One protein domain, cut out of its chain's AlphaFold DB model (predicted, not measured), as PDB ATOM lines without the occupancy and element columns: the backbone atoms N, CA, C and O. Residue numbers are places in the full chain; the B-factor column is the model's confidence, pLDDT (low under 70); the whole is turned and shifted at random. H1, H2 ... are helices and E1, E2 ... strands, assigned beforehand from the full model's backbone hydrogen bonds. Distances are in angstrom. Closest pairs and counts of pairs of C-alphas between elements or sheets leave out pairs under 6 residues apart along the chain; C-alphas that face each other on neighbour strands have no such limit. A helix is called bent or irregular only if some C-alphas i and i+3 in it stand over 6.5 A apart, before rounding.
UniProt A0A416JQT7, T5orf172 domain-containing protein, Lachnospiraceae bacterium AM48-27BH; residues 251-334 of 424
ATOM      1  N   ASN A 251      -0.614 -94.291 -96.388       90.56
ATOM      2  CA  ASN A 251      -1.821 -93.608 -96.823       90.56
ATOM      3  C   ASN A 251      -2.243 -94.071 -98.229       90.56
ATOM      4  O   ASN A 251      -1.489 -93.989 -99.197       90.56
ATOM      5  N   ASN A 252      -3.499 -94.493 -98.376       85.88
ATOM      6  CA  ASN A 252      -4.014 -95.020 -99.643       85.88
ATOM      7  C   ASN A 252      -4.026 -94.013-100.809       85.88
ATOM      8  O   ASN A 252      -4.043 -94.455-101.963       85.88
ATOM      9  N   LYS A 253      -4.047 -92.702-100.524       86.94
ATOM     10  CA  LYS A 253      -4.060 -91.623-101.524       86.94
ATOM     11  C   LYS A 253      -2.652 -91.181-101.905       86.94
ATOM     12  O   LYS A 253      -2.336 -91.192-103.085       86.94
ATOM     13  N   THR A 254      -1.829 -90.803-100.925       88.06
ATOM     14  CA  THR A 254      -0.465 -90.305-101.190       88.06
ATOM     15  C   THR A 254       0.529 -91.431-101.467       88.06
ATOM     16  O   THR A 254       1.596 -91.176-102.013       88.06
ATOM     17  N   LYS A 255       0.176 -92.676-101.109       91.31
ATOM     18  CA  LYS A 255       1.047 -93.865-101.146       91.31
ATOM     19  C   LYS A 255       2.273 -93.765-100.248       91.31
ATOM     20  O   LYS A 255       3.200 -94.559-100.375       91.31
ATOM     21  N   GLU A 256       2.250 -92.817 -99.323       91.38
ATOM     22  CA  GLU A 256       3.364 -92.468 -98.462       91.38
ATOM     23  C   GLU A 256       2.917 -92.448 -97.004       91.38
ATOM     24  O   GLU A 256       1.742 -92.236 -96.680       91.38
ATOM     25  N   TRP A 257       3.880 -92.707 -96.133       89.94
ATOM     26  CA  TRP A 257       3.799 -92.397 -94.722       89.94
ATOM     27  C   TRP A 257       5.184 -92.049 -94.185       89.94
ATOM     28  O   TRP A 257       6.174 -92.627 -94.626       89.94
ATOM     29  N   HIS A 258       5.261 -91.151 -93.206       84.75
ATOM     30  CA  HIS A 258       6.507 -90.730 -92.573       84.75
ATOM     31  C   HIS A 258       6.478 -91.019 -91.070       84.75
ATOM     32  O   HIS A 258       5.543 -90.641 -90.368       84.75
ATOM     33  N   MET A 259       7.529 -91.661 -90.563       85.69
ATOM     34  CA  MET A 259       7.733 -91.927 -89.135       85.69
ATOM     35  C   MET A 259       9.231 -92.026 -88.845       85.69
ATOM     36  O   MET A 259      10.011 -92.460 -89.692       85.69
ATOM     37  N   SER A 260       9.661 -91.606 -87.660       84.94
ATOM     38  CA  SER A 260      11.036 -91.839 -87.219       84.94
ATOM     39  C   SER A 260      11.247 -93.307 -86.825       84.94
ATOM     40  O   SER A 260      10.338 -93.990 -86.356       84.94
ATOM     41  N   GLN A 261      12.471 -93.819 -86.958       85.81
ATOM     42  CA  GLN A 261      12.754 -95.172 -86.466       85.81
ATOM     43  C   GLN A 261      12.591 -95.288 -84.943       85.81
ATOM     44  O   GLN A 261      12.282 -96.369 -84.456       85.81
ATOM     45  N   ASP A 262      12.780 -94.199 -84.193       84.12
ATOM     46  CA  ASP A 262      12.609 -94.201 -82.738       84.12
ATOM     47  C   ASP A 262      11.123 -94.350 -82.355       84.12
ATOM     48  O   ASP A 262      10.800 -95.147 -81.476       84.12
ATOM     49  N   GLU A 263      10.204 -93.708 -83.088       88.12
ATOM     50  CA  GLU A 263       8.762 -93.972 -82.955       88.12
ATOM     51  C   GLU A 263       8.423 -95.424 -83.326       88.12
ATOM     52  O   GLU A 263       7.633 -96.067 -82.635       88.12
ATOM     53  N   MET A 264       9.044 -95.993 -84.368       90.69
ATOM     54  CA  MET A 264       8.850 -97.415 -84.691       90.69
ATOM     55  C   MET A 264       9.309 -98.330 -83.542       90.69
ATOM     56  O   MET A 264       8.639 -99.320 -83.255       90.69
ATOM     57  N   VAL A 265      10.421 -98.015 -82.860       88.56
ATOM     58  CA  VAL A 265      10.871 -98.760 -81.665       88.56
ATOM     59  C   VAL A 265       9.804 -98.708 -80.573       88.56
ATOM     60  O   VAL A 265       9.457 -99.746 -80.005       88.56
ATOM     61  N   GLU A 266       9.271 -97.518 -80.298       89.44
ATOM     62  CA  GLU A 266       8.274 -97.298 -79.252       89.44
ATOM     63  C   GLU A 266       6.958 -98.034 -79.542       89.44
ATOM     64  O   GLU A 266       6.470 -98.800 -78.706       89.44
ATOM     65  N   TYR A 267       6.403 -97.858 -80.745       88.69
ATOM     66  CA  TYR A 267       5.097 -98.413 -81.094       88.69
ATOM     67  C   TYR A 267       5.144 -99.900 -81.444       88.69
ATOM     68  O   TYR A 267       4.197-100.628 -81.142       88.69
ATOM     69  N   TRP A 268       6.207-100.367 -82.106       89.44
ATOM     70  CA  TRP A 268       6.265-101.730 -82.654       89.44
ATOM     71  C   TRP A 268       7.115-102.681 -81.814       89.44
ATOM     72  O   TRP A 268       7.191-103.867 -82.121       89.44
ATOM     73  N   LYS A 269       7.723-102.185 -80.726       86.69
ATOM     74  CA  LYS A 269       8.461-102.974 -79.724       86.69
ATOM     75  C   LYS A 269       9.617-103.805 -80.297       86.69
ATOM     76  O   LYS A 269      10.082-104.749 -79.659       86.69
ATOM     77  N   TYR A 270      10.113-103.444 -81.479       89.69
ATOM     78  CA  TYR A 270      11.346-103.989 -82.034       89.69
ATOM     79  C   TYR A 270      12.544-103.158 -81.574       89.69
ATOM     80  O   TYR A 270      12.462-101.941 -81.438       89.69
ATOM     81  N   GLY A 271      13.696-103.804 -81.392       90.06
ATOM     82  CA  GLY A 271      14.950-103.079 -81.190       90.06
ATOM     83  C   GLY A 271      15.373-102.322 -82.455       90.06
ATOM     84  O   GLY A 271      15.144-102.794 -83.571       90.06
ATOM     85  N   LYS A 272      16.062-101.188 -82.289       88.69
ATOM     86  CA  LYS A 272      16.529-100.326 -83.394       88.69
ATOM     87  C   LYS A 272      17.354-101.073 -84.450       88.69
ATOM     88  O   LYS A 272      17.201-100.842 -85.646       88.69
ATOM     89  N   GLU A 273      18.191-102.019 -84.026       89.31
ATOM     90  CA  GLU A 273      18.960-102.881 -84.936       89.31
ATOM     91  C   GLU A 273      18.053-103.796 -85.777       89.31
ATOM     92  O   GLU A 273      18.277-103.978 -86.974       89.31
ATOM     93  N   THR A 274      16.990-104.337 -85.173       92.56
ATOM     94  CA  THR A 274      16.024-105.197 -85.873       92.56
ATOM     95  C   THR A 274      15.242-104.400 -86.909       92.56
ATOM     96  O   THR A 274      15.118-104.853 -88.043       92.56
ATOM     97  N   ILE A 275      14.793-103.192 -86.556       92.19
ATOM     98  CA  ILE A 275      14.100-102.284 -87.480       92.19
ATOM     99  C   ILE A 275      14.982-101.971 -88.688       92.19
ATOM    100  O   ILE A 275      14.550-102.161 -89.822       92.19
ATOM    101  N   ASN A 276      16.237-101.571 -88.462       90.44
ATOM    102  CA  ASN A 276      17.178-101.299 -89.551       90.44
ATOM    103  C   ASN A 276      17.417-102.527 -90.433       90.44
ATOM    104  O   ASN A 276      17.377-102.429 -91.659       90.44
ATOM    105  N   THR A 277      17.609-103.693 -89.814       93.19
ATOM    106  CA  THR A 277      17.798-104.957 -90.536       93.19
ATOM    107  C   THR A 277      16.586-105.287 -91.409       93.19
ATOM    108  O   THR A 277      16.745-105.689 -92.562       93.19
ATOM    109  N   TYR A 278      15.372-105.118 -90.883       96.19
ATOM    110  CA  TYR A 278      14.139-105.432 -91.604       96.19
ATOM    111  C   TYR A 278      13.851-104.424 -92.716       96.19
ATOM    112  O   TYR A 278      13.546-104.852 -93.826       96.19
ATOM    113  N   LEU A 279      14.024-103.120 -92.472       94.44
ATOM    114  CA  LEU A 279      13.899-102.087 -93.506       94.44
ATOM    115  C   LEU A 279      14.863-102.342 -94.666       94.44
ATOM    116  O   LEU A 279      14.416-102.471 -95.804       94.44
ATOM    117  N   HIS A 280      16.155-102.524 -94.371       92.12
ATOM    118  CA  HIS A 280      17.158-102.824 -95.393       92.12
ATOM    119  C   HIS A 280      16.783-104.081 -96.179       92.12
ATOM    120  O   HIS A 280      16.879-104.108 -97.405       92.12
ATOM    121  N   LYS A 281      16.330-105.137 -95.488       93.69
ATOM    122  CA  LYS A 281      15.966-106.377 -96.169       93.69
ATOM    123  C   LYS A 281      14.743-106.210 -97.072       93.69
ATOM    124  O   LYS A 281      14.713-106.786 -98.153       93.69
ATOM    125  N   LEU A 282      13.742-105.443 -96.654       96.69
ATOM    126  CA  LEU A 282      12.544-105.187 -97.457       96.69
ATOM    127  C   LEU A 282      12.827-104.277 -98.661       96.69
ATOM    128  O   LEU A 282      12.221-104.478 -99.716       96.69
ATOM    129  N   GLU A 283      13.755-103.323 -98.530       92.69
ATOM    130  CA  GLU A 283      14.259-102.512 -99.648       92.69
ATOM    131  C   GLU A 283      15.068-103.355-100.642       92.69
ATOM    132  O   GLU A 283      14.818-103.280-101.841       92.69
ATOM    133  N   GLU A 284      15.974-104.219-100.164       90.12
ATOM    134  CA  GLU A 284      16.736-105.167-101.000       90.12
ATOM    135  C   GLU A 284      15.799-106.094-101.793       90.12
ATOM    136  O   GLU A 284      16.059-106.445-102.944       90.12
ATOM    137  N   LEU A 285      14.681-106.484-101.178       86.50
ATOM    138  CA  LEU A 285      13.640-107.273-101.822       86.50
ATOM    139  C   LEU A 285      12.695-106.438-102.688       86.50
ATOM    140  O   LEU A 285      11.736-107.013-103.193       86.50
ATOM    141  N   GLU A 286      12.911-105.137-102.882       92.75
ATOM    142  CA  GLU A 286      12.036-104.254-103.670       92.75
ATOM    143  C   GLU A 286      10.551-104.395-103.276       92.75
ATOM    144  O   GLU A 286       9.660-104.410-104.127       92.75
ATOM    145  N   LEU A 287      10.270-104.600-101.985       92.38
ATOM    146  CA  LEU A 287       8.903-104.631-101.450       92.38
ATOM    147  C   LEU A 287       8.488-103.244-100.966       92.38
ATOM    148  O   LEU A 287       7.341-102.825-101.137       92.38
ATOM    149  N   ILE A 288       9.449-102.509-100.413       96.44
ATOM    150  CA  ILE A 288       9.267-101.143 -99.937       96.44
ATOM    151  C   ILE A 288      10.255-100.212-100.627       96.44
ATOM    152  O   ILE A 288      11.284-100.641-101.150       96.44
ATOM    153  N   TYR A 289       9.937 -98.927-100.596       92.06
ATOM    154  CA  TYR A 289      10.838 -97.847-100.953       92.06
ATOM    155  C   TYR A 289      10.927 -96.871 -99.783       92.06
ATOM    156  O   TYR A 289       9.897 -96.485 -99.223       92.06
ATOM    157  N   VAL A 290      12.152 -96.483 -99.421       91.12
ATOM    158  CA  VAL A 290      12.415 -95.525 -98.345       91.12
ATOM    159  C   VAL A 290      13.071 -94.283 -98.930       91.12
ATOM    160  O   VAL A 290      14.252 -94.279 -99.284       91.12
ATOM    161  N   TYR A 291      12.303 -93.201 -98.990       88.12
ATOM    162  CA  TYR A 291      12.833 -91.887 -99.307       88.12
ATOM    163  C   TYR A 291      13.488 -91.285 -98.064       88.12
ATOM    164  O   TYR A 291      12.831 -90.968 -97.066       88.12
ATOM    165  N   ARG A 292      14.810 -91.129 -98.128       85.94
ATOM    166  CA  ARG A 292      15.622 -90.581 -97.040       85.94
ATOM    167  C   ARG A 292      15.811 -89.084 -97.250       85.94
ATOM    168  O   ARG A 292      16.552 -88.666 -98.139       85.94
ATOM    169  N   HIS A 293      15.155 -88.270 -96.425       79.56
ATOM    170  CA  HIS A 293      15.228 -86.809 -96.531       79.56
ATOM    171  C   HIS A 293      16.635 -86.282 -96.249       79.56
ATOM    172  O   HIS A 293      17.301 -86.733 -95.327       79.56
ATOM    173  N   LYS A 294      17.080 -85.266 -96.991       73.44
ATOM    174  CA  LYS A 294      18.371 -84.574 -96.773       73.44
ATOM    175  C   LYS A 294      18.183 -83.193 -96.127       73.44
ATOM    176  O   LYS A 294      18.969 -82.276 -96.344       73.44
ATOM    177  N   ARG A 295      17.109 -83.024 -95.353       70.50
ATOM    178  CA  ARG A 295      16.727 -81.766 -94.694       70.50
ATOM    179  C   ARG A 295      16.591 -81.980 -93.184       70.50
ATOM    180  O   ARG A 295      16.221 -83.068 -92.744       70.50
ATOM    181  N   ARG A 296      16.905 -80.955 -92.394       70.44
ATOM    182  CA  ARG A 296      16.666 -80.895 -90.941       70.44
ATOM    183  C   ARG A 296      15.516 -79.952 -90.654       70.44
ATOM    184  O   ARG A 296      15.302 -79.026 -91.430       70.44
ATOM    185  N   ARG A 297      14.816 -80.146 -89.539       68.62
ATOM    186  CA  ARG A 297      13.857 -79.142 -89.059       68.62
ATOM    187  C   ARG A 297      14.611 -77.865 -88.659       68.62
ATOM    188  O   ARG A 297      15.740 -77.929 -88.178       68.62
ATOM    189  N   ALA A 298      14.022 -76.703 -88.926       63.78
ATOM    190  CA  ALA A 298      14.559 -75.392 -88.547       63.78
ATOM    191  C   ALA A 298      14.024 -74.904 -87.183       63.78
ATOM    192  O   ALA A 298      14.197 -73.746 -86.823       63.78
ATOM    193  N   ASP A 299      13.422 -75.793 -86.391       62.81
ATOM    194  CA  ASP A 299      12.820 -75.516 -85.076       62.81
ATOM    195  C   ASP A 299      13.843 -75.488 -83.919       62.81
ATOM    196  O   ASP A 299      13.484 -75.569 -82.745       62.81
ATOM    197  N   GLY A 300      15.138 -75.397 -84.239       55.22
ATOM    198  CA  GLY A 300      16.234 -75.459 -83.270       55.22
ATOM    199  C   GLY A 300      16.581 -76.877 -82.806       55.22
ATOM    200  O   GLY A 300      17.577 -77.051 -82.098       55.22
ATOM    201  N   THR A 301      15.825 -77.898 -83.224       56.41
ATOM    202  CA  THR A 301      16.201 -79.292 -82.996       56.41
ATOM    203  C   THR A 301      17.157 -79.772 -84.090       56.41
ATOM    204  O   THR A 301      17.013 -79.463 -85.269       56.41
ATOM    205  N   TYR A 302      18.170 -80.562 -83.725       58.66
ATOM    206  CA  TYR A 302      19.112 -81.138 -84.698       58.66
ATOM    207  C   TYR A 302      18.524 -82.344 -85.459       58.66
ATOM    208  O   TYR A 302      19.269 -83.075 -86.118       58.66
ATOM    209  N   TYR A 303      17.207 -82.572 -85.375       64.56
ATOM    210  CA  TYR A 303      16.558 -83.744 -85.948       64.56
ATOM    211  C   TYR A 303      16.407 -83.616 -87.468       64.56
ATOM    212  O   TYR A 303      15.906 -82.629 -88.017       64.56
ATOM    213  N   LYS A 304      16.865 -84.662 -88.161       71.75
ATOM    214  CA  LYS A 304      16.601 -84.889 -89.581       71.75
ATOM    215  C   LYS A 304      15.093 -85.052 -89.780       71.75
ATOM    216  O   LYS A 304      14.410 -85.591 -88.911       71.75
ATOM    217  N   LEU A 305      14.571 -84.583 -90.910       78.12
ATOM    218  CA  LEU A 305      13.184 -84.854 -91.267       78.12
ATOM    219  C   LEU A 305      12.989 -86.376 -91.399       78.12
ATOM    220  O   LEU A 305      13.839 -87.058 -91.973       78.12
ATOM    221  N   ASN A 306      11.892 -86.895 -90.840       83.94
ATOM    222  CA  ASN A 306      11.589 -88.329 -90.833       83.94
ATOM    223  C   ASN A 306      11.610 -88.899 -92.249       83.94
ATOM    224  O   ASN A 306      11.127 -88.249 -93.172       83.94
ATOM    225  N   ASN A 307      12.122 -90.120 -92.407       88.50
ATOM    226  CA  ASN A 307      12.078 -90.816 -93.688       88.50
ATOM    227  C   ASN A 307      10.620 -91.066 -94.109       88.50
ATOM    228  O   ASN A 307       9.741 -91.243 -93.263       88.50
ATOM    229  N   SER A 308      10.398 -91.104 -95.419       91.06
ATOM    230  CA  SER A 308       9.105 -91.424 -96.020       91.06
ATOM    231  C   SER A 308       9.147 -92.839 -96.593       91.06
ATOM    232  O   SER A 308      10.095 -93.216 -97.284       91.06
ATOM    233  N   TYR A 309       8.119 -93.625 -96.310       94.38
ATOM    234  CA  TYR A 309       8.010 -95.042 -96.628       94.38
ATOM    235  C   TYR A 309       6.820 -95.273 -97.555       94.38
ATOM    236  O   TYR A 309       5.761 -94.665 -97.395       94.38
ATOM    237  N   GLY A 310       6.973 -96.195 -98.499       94.69
ATOM    238  CA  GLY A 310       5.871 -96.668 -99.326       94.69
ATOM    239  C   GLY A 310       6.184 -97.998 -99.995       94.69
ATOM    240  O   GLY A 310       7.252 -98.578 -99.789       94.69
ATOM    241  N   ARG A 311       5.259 -98.493-100.819       94.69
ATOM    242  CA  ARG A 311       5.511 -99.679-101.649       94.69
ATOM    243  C   ARG A 311       6.518 -99.338-102.740       94.69
ATOM    244  O   ARG A 311       6.486 -98.240-103.292       94.69
ATOM    245  N   TYR A 312       7.381-100.285-103.101       91.69
ATOM    246  CA  TYR A 312       8.383-100.041-104.146       91.69
ATOM    247  C   TYR A 312       7.760 -99.699-105.512       91.69
ATOM    248  O   TYR A 312       8.252 -98.836-106.247       91.69
ATOM    249  N   GLU A 313       6.634-100.333-105.842       86.75
ATOM    250  CA  GLU A 313       5.871-100.038-107.060       86.75
ATOM    251  C   GLU A 313       5.370 -98.584-107.117       86.75
ATOM    252  O   GLU A 313       5.332 -97.988-108.195       86.75
ATOM    253  N   ASP A 314       5.097 -97.984-105.956       89.75
ATOM    254  CA  ASP A 314       4.582 -96.625-105.808       89.75
ATOM    255  C   ASP A 314       5.691 -95.571-105.630       89.75
ATOM    256  O   ASP A 314       5.383 -94.397-105.428       89.75
ATOM    257  N   ARG A 315       6.979 -95.933-105.749       88.62
ATOM    258  CA  ARG A 315       8.126 -95.052-105.428       88.62
ATOM    259  C   ARG A 315       8.035 -93.629-105.989       88.62
ATOM    260  O   ARG A 315       8.420 -92.683-105.319       88.62
ATOM    261  N   LYS A 316       7.489 -93.446-107.199       86.44
ATOM    262  CA  LYS A 316       7.321 -92.111-107.801       86.44
ATOM    263  C   LYS A 316       6.353 -91.233-107.001       86.44
ATOM    264  O   LYS A 316       6.622 -90.054-106.813       86.44
ATOM    265  N   GLN A 317       5.250 -91.816-106.529       88.62
ATOM    266  CA  GLN A 317       4.271 -91.135-105.679       88.62
ATOM    267  C   GLN A 317       4.864 -90.860-104.296       88.62
ATOM    268  O   GLN A 317       4.715 -89.751-103.797       88.62
ATOM    269  N   VAL A 318       5.624 -91.814-103.741       89.25
ATOM    270  CA  VAL A 318       6.342 -91.631-102.468       89.25
ATOM    271  C   VAL A 318       7.300 -90.443-102.539       89.25
ATOM    272  O   VAL A 318       7.270 -89.591-101.660       89.25
ATOM    273  N   ILE A 319       8.116 -90.353-103.595       87.19
ATOM    274  CA  ILE A 319       9.052 -89.236-103.793       87.19
ATOM    275  C   ILE A 319       8.292 -87.911-103.914       87.19
ATOM    276  O   ILE A 319       8.658 -86.951-103.245       87.19
ATOM    277  N   SER A 320       7.231 -87.857-104.730       87.31
ATOM    278  CA  SER A 320       6.420 -86.640-104.900       87.31
ATOM    279  C   SER A 320       5.835 -86.167-103.570       87.31
ATOM    280  O   SER A 320       6.044 -85.023-103.178       87.31
ATOM    281  N   ALA A 321       5.176 -87.067-102.836       88.94
ATOM    282  CA  ALA A 321       4.555 -86.759-101.551       88.94
ATOM    283  C   ALA A 321       5.590 -86.351-100.490       88.94
ATOM    284  O   ALA A 321       5.359 -85.420 -99.720       88.94
ATOM    285  N   ALA A 322       6.754 -87.008-100.468       87.69
ATOM    286  CA  ALA A 322       7.839 -86.650 -99.566       87.69
ATOM    287  C   ALA A 322       8.390 -85.247 -99.872       87.69
ATOM    288  O   ALA A 322       8.607 -84.457 -98.952       87.69
ATOM    289  N   LEU A 323       8.595 -84.911-101.149       86.69
ATOM    290  CA  LEU A 323       9.044 -83.577-101.552       86.69
ATOM    291  C   LEU A 323       8.026 -82.503-101.153       86.69
ATOM    292  O   LEU A 323       8.421 -81.535-100.507       86.69
ATOM    293  N   GLU A 324       6.738 -82.721-101.425       87.12
ATOM    294  CA  GLU A 324       5.653 -81.824-100.999       87.12
ATOM    295  C   GLU A 324       5.642 -81.635 -99.474       87.12
ATOM    296  O   GLU A 324       5.652 -80.507 -98.982       87.12
ATOM    297  N   TYR A 325       5.716 -82.724 -98.700       84.06
ATOM    298  CA  TYR A 325       5.793 -82.649 -97.238       84.06
ATOM    299  C   TYR A 325       6.998 -81.820 -96.770       84.06
ATOM    300  O   TYR A 325       6.870 -80.987 -95.870       84.06
ATOM    301  N   SER A 326       8.155 -81.976 -97.418       81.81
ATOM    302  CA  SER A 326       9.371 -81.239 -97.068       81.81
ATOM    303  C   SER A 326       9.295 -79.728 -97.324       81.81
ATOM    304  O   SER A 326      10.115 -78.990 -96.777       81.81
ATOM    305  N   GLU A 327       8.345 -79.263 -98.143       81.88
ATOM    306  CA  GLU A 327       8.062 -77.838 -98.372       81.88
ATOM    307  C   GLU A 327       7.114 -77.258 -97.315       81.88
ATOM    308  O   GLU A 327       7.159 -76.064 -97.034       81.88
ATOM    309  N   THR A 328       6.285 -78.100 -96.690       79.44
ATOM    310  CA  THR A 328       5.362 -77.676 -95.622       79.44
ATOM    311  C   THR A 328       6.043 -77.481 -94.267       79.44
ATOM    312  O   THR A 328       5.465 -76.868 -93.370       79.44
ATOM    313  N   VAL A 329       7.262 -78.002 -94.103       73.19
ATOM    314  CA  VAL A 329       8.033 -77.927 -92.859       73.19
ATOM    315  C   VAL A 329       9.167 -76.921 -93.029       73.19
ATOM    316  O   VAL A 329       9.930 -76.991 -93.993       73.19
ATOM    317  N   GLU A 330       9.320 -76.009 -92.066       70.06
ATOM    318  CA  GLU A 330      10.472 -75.108 -92.029       70.06
ATOM    319  C   GLU A 330      11.741 -75.949 -91.856       70.06
ATOM    320  O   GLU A 330      11.927 -76.638 -90.846       70.06
ATOM    321  N   THR A 331      12.586 -75.964 -92.883       63.78
ATOM    322  CA  THR A 331      13.743 -76.852 -92.948       63.78
ATOM    323  C   THR A 331      15.036 -76.098 -93.228       63.78
ATOM    324  O   THR A 331      15.054 -75.069 -93.897       63.78
ATOM    325  N   SER A 332      16.141 -76.635 -92.716       59.28
ATOM    326  CA  SER A 332      17.504 -76.243 -93.077       59.28
ATOM    327  C   SER A 332      18.193 -77.393 -93.815       59.28
ATOM    328  O   SER A 332      17.883 -78.569 -93.590       59.28
ATOM    329  N   GLU A 333      19.109 -77.085 -94.735       57.94
ATOM    330  CA  GLU A 333      19.845 -78.129 -95.454       57.94
ATOM    331  C   GLU A 333      20.690 -78.971 -94.487       57.94
ATOM    332  O   GLU A 333      21.458 -78.452 -93.671       57.94
ATOM    333  N   PHE A 334      20.569 -80.300 -94.589       53.97
ATOM    334  CA  PHE A 334      21.474 -81.207 -93.894       53.97
ATOM    335  C   PHE A 334      22.827 -81.174 -94.607       53.97
ATOM    336  O   PHE A 334      22.980 -81.714 -95.702       53.97
TER     337      PHE A 334
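This is residues 251 to 334 of the 424 residues of the protein "T5orf172 domain-containing protein" of Lachnospiraceae bacterium AM48-27BH (UniProt A0A416JQT7). A small two-stranded ribbon, E1 and E3, has the long helix H3 packed along it, while H2 stands at one end of the ribbon and H1 lies across the far end of H2. At the other end, beyond the ribbon, E2 and E4 form a second little sheet where the last residues of the printed part come back to the loop between E1 and E3. The printed part has 84 residues, with three named helices and four named strands in the order H1 H2 E1 E2 E3 H3 E4; both sheets are antiparallel and the class is mixed, helices and strands. The whole is compact, with a radius of gyration of the C-alphas of 13.1 A and spans of 33 by 28 by 20 A.

Look first at E1, residues 288 to 291, and E3, residues 308 to 311: they are antiparallel neighbours at 154 degrees, with N 289 and O 310 at 2.8 A and N 310 and O 289 at 3.0 A, within hydrogen-bond range. Residues 257 to 258 pair antiparallel with residues 308 to 309 of E3. Find H3, residues 312 to 328, where its closest C-alphas to E3 are those of Val 318 and Gly 310, 6.0 A apart. H3 is irregular, with C-alphas 313 and 316 8.1 A apart, and has a kink of 33 degrees near residue 319. H2, residues 272 to 284, comes nearest to E1 with the C-alphas of Leu 282 and Ile 288, 5.8 A apart. H2 and H3 are close but not clearly touching, their closest C-alphas, Glu 283 and Tyr 312, being 7.8 A apart. H1, residues 261 to 268, touches H2 with residues 272 to 275 of H2 alone, about perpendicular at 79 degrees; the closest C-alphas, Val 265 and Lys 272, are 6.1 A apart. H1 and H3 are apart. E2, residues 295 to 297, and E4, residues 331 to 333, are antiparallel neighbours, with N 296 and O 332 at 2.8 A. Every O i to N i+4 pair is within hydrogen-bond range in H1 and H2, and 11 of 13 are in H3.

Find C-alpha 288 at (9.267, -101.143, -99.937), where E1 begins; E1 runs 9.9 A and E3 10.6 A. From C-alpha 312 at (8.383, -100.041, -104.146), H3 runs 24.1 A to C-alpha 328. H2 covers 18.3 A and H1 10.0 A. E2 and E4 have three residues each, and E4 ends at C-alpha 333, (19.845, -78.129, -95.454).

The C-alphas of Leu 285 and Gly 300, the two farthest apart, are 36.9 A from each other. The printed part has no cut, and no link is long; E2 to E3, with 10 residues, is short. The model's pLDDT is under 70 at residues 297 to 303 and 331 to 334, and its mean over the printed part is 83.9.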